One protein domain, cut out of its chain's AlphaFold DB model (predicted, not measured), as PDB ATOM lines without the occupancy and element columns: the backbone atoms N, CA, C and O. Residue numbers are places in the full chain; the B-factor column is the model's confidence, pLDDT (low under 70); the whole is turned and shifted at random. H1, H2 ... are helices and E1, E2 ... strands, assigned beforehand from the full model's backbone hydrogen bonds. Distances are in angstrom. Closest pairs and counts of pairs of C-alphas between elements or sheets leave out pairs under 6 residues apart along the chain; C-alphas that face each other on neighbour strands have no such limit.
ATOM      1  N   LEU A  24      94.123 -37.567   4.819       74.75
ATOM      2  CA  LEU A  24      93.578 -36.969   3.615       74.75
ATOM      3  C   LEU A  24      94.275 -35.628   3.376       74.75
ATOM      4  O   LEU A  24      94.383 -34.815   4.292       74.75
ATOM      5  N   LEU A  25      94.726 -35.410   2.140       80.81
ATOM      6  CA  LEU A  25      95.390 -34.175   1.746       80.81
ATOM      7  C   LEU A  25      94.448 -32.979   1.946       80.81
ATOM      8  O   LEU A  25      93.341 -32.949   1.394       80.81
ATOM      9  N   ASP A  26      94.927 -31.993   2.697       84.88
ATOM     10  CA  ASP A  26      94.324 -30.677   2.865       84.88
ATOM     11  C   ASP A  26      95.341 -29.624   2.413       84.88
ATOM     12  O   ASP A  26      96.534 -29.747   2.683       84.88
ATOM     13  N   GLY A  27      94.878 -28.591   1.714       88.94
ATOM     14  CA  GLY A  27      95.757 -27.543   1.211       88.94
ATOM     15  C   GLY A  27      95.008 -26.393   0.553       88.94
ATOM     16  O   GLY A  27      93.790 -26.438   0.358       88.94
ATOM     17  N   ILE A  28      95.749 -25.355   0.196       92.44
ATOM     18  CA  ILE A  28      95.241 -24.159  -0.477       92.44
ATOM     19  C   ILE A  28      96.125 -23.822  -1.674       92.44
ATOM     20  O   ILE A  28      97.264 -24.275  -1.751       92.44
ATOM     21  N   TYR A  29      95.605 -22.996  -2.575       91.75
ATOM     22  CA  TYR A  29      96.378 -22.407  -3.665       91.75
ATOM     23  C   TYR A  29      96.470 -20.904  -3.447       91.75
ATOM     24  O   TYR A  29      95.440 -20.240  -3.356       91.75
ATOM     25  N   VAL A  30      97.680 -20.374  -3.362       90.75
ATOM     26  CA  VAL A  30      97.936 -18.937  -3.215       90.75
ATOM     27  C   VAL A  30      98.797 -18.468  -4.376       90.75
ATOM     28  O   VAL A  30      99.616 -19.234  -4.890       90.75
ATOM     29  N   THR A  31      98.586 -17.239  -4.826       90.12
ATOM     30  CA  THR A  31      99.431 -16.626  -5.849       90.12
ATOM     31  C   THR A  31     100.782 -16.241  -5.250       90.12
ATOM     32  O   THR A  31     100.936 -16.083  -4.038       90.12
ATOM     33  N   VAL A  32     101.785 -16.068  -6.113       85.69
ATOM     34  CA  VAL A  32     103.102 -15.569  -5.688       85.69
ATOM     35  C   VAL A  32     102.970 -14.186  -5.047       85.69
ATOM     36  O   VAL A  32     103.606 -13.919  -4.035       85.69
ATOM     37  N   GLU A  33     102.102 -13.332  -5.591       88.12
ATOM     38  CA  GLU A  33     101.819 -12.008  -5.041       88.12
ATOM     39  C   GLU A  33     101.234 -12.085  -3.623       88.12
ATOM     40  O   GLU A  33     101.739 -11.418  -2.728       88.12
ATOM     41  N   GLU A  34     100.253 -12.959  -3.376       88.69
ATOM     42  CA  GLU A  34      99.680 -13.173  -2.037       88.69
ATOM     43  C   GLU A  34     100.733 -13.654  -1.027       88.69
ATOM     44  O   GLU A  34     100.751 -13.222   0.129       88.69
ATOM     45  N   VAL A  35     101.637 -14.543  -1.450       84.88
ATOM     46  CA  VAL A  35     102.749 -15.007  -0.606       84.88
ATOM     47  C   VAL A  35     103.690 -13.852  -0.284       84.88
ATOM     48  O   VAL A  35     104.024 -13.650   0.882       84.88
ATOM     49  N   LEU A  36     104.089 -13.077  -1.293       81.31
ATOM     50  CA  LEU A  36     104.996 -11.947  -1.114       81.31
ATOM     51  C   LEU A  36     104.370 -10.859  -0.241       81.31
ATOM     52  O   LEU A  36     105.039 -10.342   0.644       81.31
ATOM     53  N   LEU A  37     103.096 -10.527  -0.420       81.50
ATOM     54  CA  LEU A  37     102.426  -9.494   0.373       81.50
ATOM     55  C   LEU A  37     102.130  -9.935   1.814       81.50
ATOM     56  O   LEU A  37     101.849  -9.092   2.662       81.50
ATOM     57  N   GLY A  38     102.188 -11.237   2.119       75.81
ATOM     58  CA  GLY A  38     101.803 -11.774   3.432       75.81
ATOM     59  C   GLY A  38     100.295 -11.689   3.705       75.81
ATOM     60  O   GLY A  38      99.828 -12.018   4.800       75.81
ATOM     61  N   THR A  39      99.515 -11.278   2.704       81.56
ATOM     62  CA  THR A  39      98.062 -11.150   2.738       81.56
ATOM     63  C   THR A  39      97.468 -12.073   1.682       81.56
ATOM     64  O   THR A  39      97.757 -11.978   0.495       81.56
ATOM     65  N   TRP A  40      96.655 -13.029   2.129       87.25
ATOM     66  CA  TRP A  40      95.983 -13.978   1.239       87.25
ATOM     67  C   TRP A  40      94.517 -13.589   1.114       87.25
ATOM     68  O   TRP A  40      93.903 -13.159   2.096       87.25
ATOM     69  N   ALA A  41      93.935 -13.791  -0.064       85.62
ATOM     70  CA  ALA A  41      92.514 -13.617  -0.294       85.62
ATOM     71  C   ALA A  41      91.706 -14.457   0.700       85.62
ATOM     72  O   ALA A  41      92.040 -15.609   1.004       85.62
ATOM     73  N   VAL A  42      90.604 -13.878   1.183       83.12
ATOM     74  CA  VAL A  42      89.711 -14.505   2.172       83.12
ATOM     75  C   VAL A  42      89.113 -15.808   1.635       83.12
ATOM     76  O   VAL A  42      88.852 -16.739   2.399       83.12
ATOM     77  N   THR A  43      88.918 -15.902   0.320       90.12
ATOM     78  CA  THR A  43      88.449 -17.099  -0.374       90.12
ATOM     79  C   THR A  43      89.349 -17.415  -1.561       90.12
ATOM     80  O   THR A  43      89.899 -16.528  -2.202       90.12
ATOM     81  N   GLY A  44      89.496 -18.700  -1.868       91.69
ATOM     82  CA  GLY A  44      90.163 -19.130  -3.092       91.69
ATOM     83  C   GLY A  44      90.187 -20.649  -3.242       91.69
ATOM     84  O   GLY A  44      89.575 -21.357  -2.429       91.69
ATOM     85  N   PRO A  45      90.896 -21.170  -4.256       94.00
ATOM     86  CA  PRO A  45      90.951 -22.600  -4.515       94.00
ATOM     87  C   PRO A  45      91.587 -23.361  -3.347       94.00
ATOM     88  O   PRO A  45      92.501 -22.863  -2.674       94.00
ATOM     89  N   ARG A  46      91.095 -24.575  -3.081       92.31
ATOM     90  CA  ARG A  46      91.560 -25.423  -1.973       92.31
ATOM     91  C   ARG A  46      91.398 -26.910  -2.255       92.31
ATOM     92  O   ARG A  46      90.559 -27.312  -3.058       92.31
ATOM     93  N   VAL A  47      92.130 -27.725  -1.508       89.00
ATOM     94  CA  VAL A  47      91.900 -29.162  -1.357       89.00
ATOM     95  C   VAL A  47      91.425 -29.414   0.071       89.00
ATOM     96  O   VAL A  47      92.018 -28.920   1.028       89.00
ATOM     97  N   ARG A  48      90.324 -30.149   0.223       84.50
ATOM     98  CA  ARG A  48      89.831 -30.607   1.522       84.50
ATOM     99  C   ARG A  48      89.455 -32.069   1.450       84.50
ATOM    100  O   ARG A  48      88.640 -32.446   0.605       84.50
ATOM    101  N   ARG A  49      89.993 -32.873   2.360       82.44
ATOM    102  CA  ARG A  49      89.766 -34.315   2.432       82.44
ATOM    103  C   ARG A  49      90.043 -34.983   1.076       82.44
ATOM    104  O   ARG A  49      89.238 -35.773   0.594       82.44
ATOM    105  N   GLY A  50      91.132 -34.570   0.419       84.44
ATOM    106  CA  GLY A  50      91.531 -35.028  -0.917       84.44
ATOM    107  C   GLY A  50      90.682 -34.503  -2.083       84.44
ATOM    108  O   GLY A  50      90.909 -34.909  -3.218       84.44
ATOM    109  N   ARG A  51      89.704 -33.615  -1.854       87.06
ATOM    110  CA  ARG A  51      88.826 -33.078  -2.909       87.06
ATOM    111  C   ARG A  51      89.123 -31.617  -3.206       87.06
ATOM    112  O   ARG A  51      89.093 -30.780  -2.301       87.06
ATOM    113  N   PHE A  52      89.331 -31.304  -4.481       92.62
ATOM    114  CA  PHE A  52      89.458 -29.927  -4.947       92.62
ATOM    115  C   PHE A  52      88.127 -29.171  -4.825       92.62
ATOM    116  O   PHE A  52      87.051 -29.713  -5.090       92.62
ATOM    117  N   ARG A  53      88.200 -27.901  -4.423       92.19
ATOM    118  CA  ARG A  53      87.088 -26.949  -4.398       92.19
ATOM    119  C   ARG A  53      87.579 -25.622  -4.990       92.19
ATOM    120  O   ARG A  53      88.605 -25.126  -4.525       92.19
ATOM    121  N   PRO A  54      86.842 -25.019  -5.939       91.06
ATOM    122  CA  PRO A  54      87.285 -23.803  -6.622       91.06
ATOM    123  C   PRO A  54      87.301 -22.570  -5.708       91.06
ATOM    124  O   PRO A  54      88.063 -21.645  -5.951       91.06
ATOM    125  N   ALA A  55      86.506 -22.571  -4.632       91.94
ATOM    126  CA  ALA A  55      86.458 -21.475  -3.675       91.94
ATOM    127  C   ALA A  55      86.265 -21.964  -2.232       91.94
ATOM    128  O   ALA A  55      85.589 -22.966  -1.954       91.94
ATOM    129  N   GLY A  56      86.853 -21.220  -1.297       86.56
ATOM    130  CA  GLY A  56      86.623 -21.364   0.132       86.56
ATOM    131  C   GLY A  56      87.678 -20.692   1.005       86.56
ATOM    132  O   GLY A  56      88.784 -20.408   0.561       86.56
ATOM    133  N   SER A  57      87.332 -20.487   2.273       84.75
ATOM    134  CA  SER A  57      88.129 -19.749   3.267       84.75
ATOM    135  C   SER A  57      89.029 -20.619   4.150       84.75
ATOM    136  O   SER A  57      89.611 -20.156   5.128       84.75
ATOM    137  N   HIS A  58      89.122 -21.913   3.846       82.44
ATOM    138  CA  HIS A  58      89.932 -22.821   4.655       82.44
ATOM    139  C   HIS A  58      91.413 -22.480   4.512       82.44
ATOM    140  O   HIS A  58      91.860 -22.331   3.384       82.44
ATOM    141  N   GLY A  59      92.149 -22.453   5.628       81.88
ATOM    142  CA  GLY A  59      93.610 -22.425   5.621       81.88
ATOM    143  C   GLY A  59      94.177 -21.063   5.249       81.88
ATOM    144  O   GLY A  59      95.354 -20.984   4.949       81.88
ATOM    145  N   ARG A  60      93.347 -20.015   5.202       88.50
ATOM    146  CA  ARG A  60      93.715 -18.695   4.671       88.50
ATOM    147  C   ARG A  60      93.790 -17.594   5.719       88.50
ATOM    148  O   ARG A  60      94.039 -16.435   5.381       88.50
ATOM    149  N   ARG A  61      93.535 -17.932   6.981       85.94
ATOM    150  CA  ARG A  61      93.470 -16.935   8.047       85.94
ATOM    151  C   ARG A  61      94.868 -16.590   8.570       85.94
ATOM    152  O   ARG A  61      95.830 -17.279   8.238       85.94
ATOM    153  N   ALA A  62      94.996 -15.533   9.365       84.81
ATOM    154  CA  ALA A  62      96.276 -15.042   9.877       84.81
ATOM    155  C   ALA A  62      97.072 -16.133  10.607       84.81
ATOM    156  O   ALA A  62      98.271 -16.263  10.376       84.81
ATOM    157  N   LEU A  63      96.404 -16.987  11.389       82.19
ATOM    158  CA  LEU A  63      97.053 -18.140  12.025       82.19
ATOM    159  C   LEU A  63      97.653 -19.130  11.014       82.19
ATOM    160  O   LEU A  63      98.752 -19.638  11.226       82.19
ATOM    161  N   ASP A  64      96.939 -19.421   9.925       84.69
ATOM    162  CA  ASP A  64      97.413 -20.356   8.902       84.69
ATOM    163  C   ASP A  64      98.590 -19.743   8.112       84.69
ATOM    164  O   ASP A  64      99.568 -20.433   7.826       84.69
ATOM    165  N   ARG A  65      98.543 -18.427   7.845       86.50
ATOM    166  CA  ARG A  65      99.650 -17.670   7.233       86.50
ATOM    167  C   ARG A  65     100.894 -17.657   8.113       86.50
ATOM    168  O   ARG A  65     101.994 -17.869   7.617       86.50
ATOM    169  N   TYR A  66     100.720 -17.437   9.414       83.31
ATOM    170  CA  TYR A  66     101.829 -17.405  10.364       83.31
ATOM    171  C   TYR A  66     102.472 -18.790  10.486       83.31
ATOM    172  O   TYR A  66     103.693 -18.914  10.436       83.31
ATOM    173  N   ALA A  67     101.659 -19.849  10.570       81.12
ATOM    174  CA  ALA A  67     102.153 -21.226  10.577       81.12
ATOM    175  C   ALA A  67     102.916 -21.574   9.287       81.12
ATOM    176  O   ALA A  67     103.940 -22.251   9.342       81.12
ATOM    177  N   PHE A  68     102.451 -21.084   8.134       84.62
ATOM    178  CA  PHE A  68     103.174 -21.217   6.872       84.62
ATOM    179  C   PHE A  68     104.519 -20.477   6.901       84.62
ATOM    180  O   PHE A  68     105.543 -21.080   6.608       84.62
ATOM    181  N   ALA A  69     104.543 -19.209   7.311       83.06
ATOM    182  CA  ALA A  69     105.763 -18.400   7.335       83.06
ATOM    183  C   ALA A  69     106.848 -18.941   8.284       83.06
ATOM    184  O   ALA A  69     108.035 -18.787   8.018       83.06
ATOM    185  N   THR A  70     106.441 -19.576   9.386       79.12
ATOM    186  CA  THR A  70     107.360 -20.022  10.449       79.12
ATOM    187  C   THR A  70     107.732 -21.500  10.386       79.12
ATOM    188  O   THR A  70     108.726 -21.897  10.991       79.12
ATOM    189  N   GLY A  71     106.949 -22.326   9.687       75.12
ATOM    190  CA  GLY A  71     107.113 -23.781   9.717       75.12
ATOM    191  C   GLY A  71     106.882 -24.497   8.390       75.12
ATOM    192  O   GLY A  71     106.906 -25.728   8.371       75.12
ATOM    193  N   ALA A  72     106.638 -23.783   7.287       81.62
ATOM    194  CA  ALA A  72     106.540 -24.433   5.986       81.62
ATOM    195  C   ALA A  72     107.909 -24.916   5.499       81.62
ATOM    196  O   ALA A  72     108.937 -24.272   5.694       81.62
ATOM    197  N   TRP A  73     107.891 -26.034   4.778       82.69
ATOM    198  CA  TRP A  73     109.020 -26.512   3.995       82.69
ATOM    199  C   TRP A  73     108.605 -26.619   2.531       82.69
ATOM    200  O   TRP A  73     107.519 -27.115   2.212       82.69
ATOM    201  N   ALA A  74     109.464 -26.147   1.630       83.25
ATOM    202  CA  ALA A  74     109.219 -26.259   0.205       83.25
ATOM    203  C   ALA A  74     109.573 -27.666  -0.292       83.25
ATOM    204  O   ALA A  74     110.742 -28.024  -0.396       83.25
ATOM    205  N   ALA A  75     108.559 -28.435  -0.699       83.56
ATOM    206  CA  ALA A  75     108.780 -29.682  -1.437       83.56
ATOM    207  C   ALA A  75     109.403 -29.447  -2.824       83.56
ATOM    208  O   ALA A  75     110.019 -30.340  -3.405       83.56
ATOM    209  N   ARG A  76     109.231 -28.238  -3.367       82.25
ATOM    210  CA  ARG A  76     109.853 -27.763  -4.601       82.25
ATOM    211  C   ARG A  76     110.050 -26.250  -4.513       82.25
ATOM    212  O   ARG A  76     109.134 -25.546  -4.097       82.25
ATOM    213  N   GLY A  77     111.198 -25.767  -4.985       84.31
ATOM    214  CA  GLY A  77     111.555 -24.347  -4.954       84.31
ATOM    215  C   GLY A  77     112.141 -23.914  -3.609       84.31
ATOM    216  O   GLY A  77     112.527 -24.750  -2.795       84.31
ATOM    217  N   SER A  78     112.228 -22.602  -3.399       82.06
ATOM    218  CA  SER A  78     112.773 -22.025  -2.168       82.06
ATOM    219  C   SER A  78     111.733 -21.999  -1.050       82.06
ATOM    220  O   SER A  78     110.571 -21.661  -1.283       82.06
ATOM    221  N   THR A  79     112.163 -22.306   0.175       79.69
ATOM    222  CA  THR A  79     111.316 -22.165   1.363       79.69
ATOM    223  C   THR A  79     111.008 -20.685   1.615       79.69
ATOM    224  O   THR A  79     111.934 -19.870   1.648       79.69
ATOM    225  N   PRO A  80     109.731 -20.317   1.799       72.38
ATOM    226  CA  PRO A  80     109.334 -18.947   2.091       72.38
ATOM    227  C   PRO A  80     109.628 -18.626   3.562       72.38
ATOM    228  O   PRO A  80     108.794 -18.846   4.433       72.38
ATOM    229  N   MET A  81     110.838 -18.136   3.827       72.19
ATOM    230  CA  MET A  81     111.287 -17.712   5.156       72.19
ATOM    231  C   MET A  81     111.097 -16.205   5.347       72.19
ATOM    232  O   MET A  81     111.166 -15.441   4.383       72.19
ATOM    233  N   GLY A  82     110.922 -15.770   6.596       71.06
ATOM    234  CA  GLY A  82     110.929 -14.354   6.948       71.06
ATOM    235  C   GLY A  82     109.658 -13.618   6.537       71.06
ATOM    236  O   GLY A  82     109.716 -12.416   6.327       71.06
ATOM    237  N   LEU A  83     108.519 -14.293   6.374       76.94
ATOM    238  CA  LEU A  83     107.232 -13.650   6.057       76.94
ATOM    239  C   LEU A  83     106.406 -13.328   7.314       76.94
ATOM    240  O   LEU A  83     105.410 -12.610   7.242       76.94
ATOM    241  N   GLU A  84     106.820 -13.827   8.475       72.50
ATOM    242  CA  GLU A  84     106.105 -13.739   9.746       72.50
ATOM    243  C   GLU A  84     105.961 -12.302  10.257       72.50
ATOM    244  O   GLU A  84     104.915 -11.956  10.800       72.50
ATOM    245  N   HIS A  85     106.944 -11.433   9.992       72.00
ATOM    246  CA  HIS A  85     106.896 -10.014  10.373       72.00
ATOM    247  C   HIS A  85     105.776  -9.230   9.667       72.00
ATOM    248  O   HIS A  85     105.433  -8.126  10.085       72.00
ATOM    249  N   ARG A  86     105.201  -9.786   8.593       80.44
ATOM    250  CA  ARG A  86     104.110  -9.171   7.819       80.44
ATOM    251  C   ARG A  86     102.729  -9.551   8.343       80.44
ATOM    252  O   ARG A  86     101.725  -9.072   7.824       80.44
ATOM    253  N   ILE A  87     102.663 -10.418   9.353       81.25
ATOM    254  CA  ILE A  87     101.418 -10.945   9.902       81.25
ATOM    255  C   ILE A  87     101.281 -10.423  11.335       81.25
ATOM    256  O   ILE A  87     102.005 -10.874  12.221       81.25
ATOM    257  N   PRO A  88     100.357  -9.480  11.596       80.94
ATOM    258  CA  PRO A  88     100.188  -8.930  12.933       80.94
ATOM    259  C   PRO A  88      99.823 -10.025  13.943       80.94
ATOM    260  O   PRO A  88      98.826 -10.728  13.763       80.94
TER     261      PRO A  88
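AT A GLANCE: This is residues 24 to 88 of the 186 residues of the protein "DUF4111 domain-containing protein" of Methylobacterium variabile (UniProt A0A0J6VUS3). The domain has little regular structure: loops join a small two-strand hairpin, E1 and E2, at one end to two short, separate helices, H1 and H2, toward the other. Residues 27 to 28 pair antiparallel with residues 46 to 47 of E1. The 65 printed residues hold two named helices and two named strands, in the order H1, E1, E2, H2; the class is mixed, with 22 residues in named elements. The whole is compact, with a radius of gyration of the C-alphas of 11.6 A and spans of 31 by 24 by 19 A.

HOW THE PARTS SIT: H1, residues 32 to 37, is apart from H2, residues 62 to 71. E1, residues 46 to 48, and E2, residues 51 to 53, form an antiparallel hairpin at 143 degrees, with N 46 and O 53 2.9 A apart, within hydrogen-bond range. In H1 and H2 every O i to N i+4 pair is within range.

IN THESE COORDINATES: H1 begins at C-alpha 32 (103.102, -15.569, -5.688) and spans 8.6 A; E1 and E2 each span 6.5 A; H2 spans 13.9 A, ending at C-alpha 71 (107.113, -23.781, 9.717).

THE WHOLE: The C-alphas farthest apart, of Arg 51 and His 85, are 32.2 A apart. The printed part has no cut, no link is long, and no printed residue is under 70.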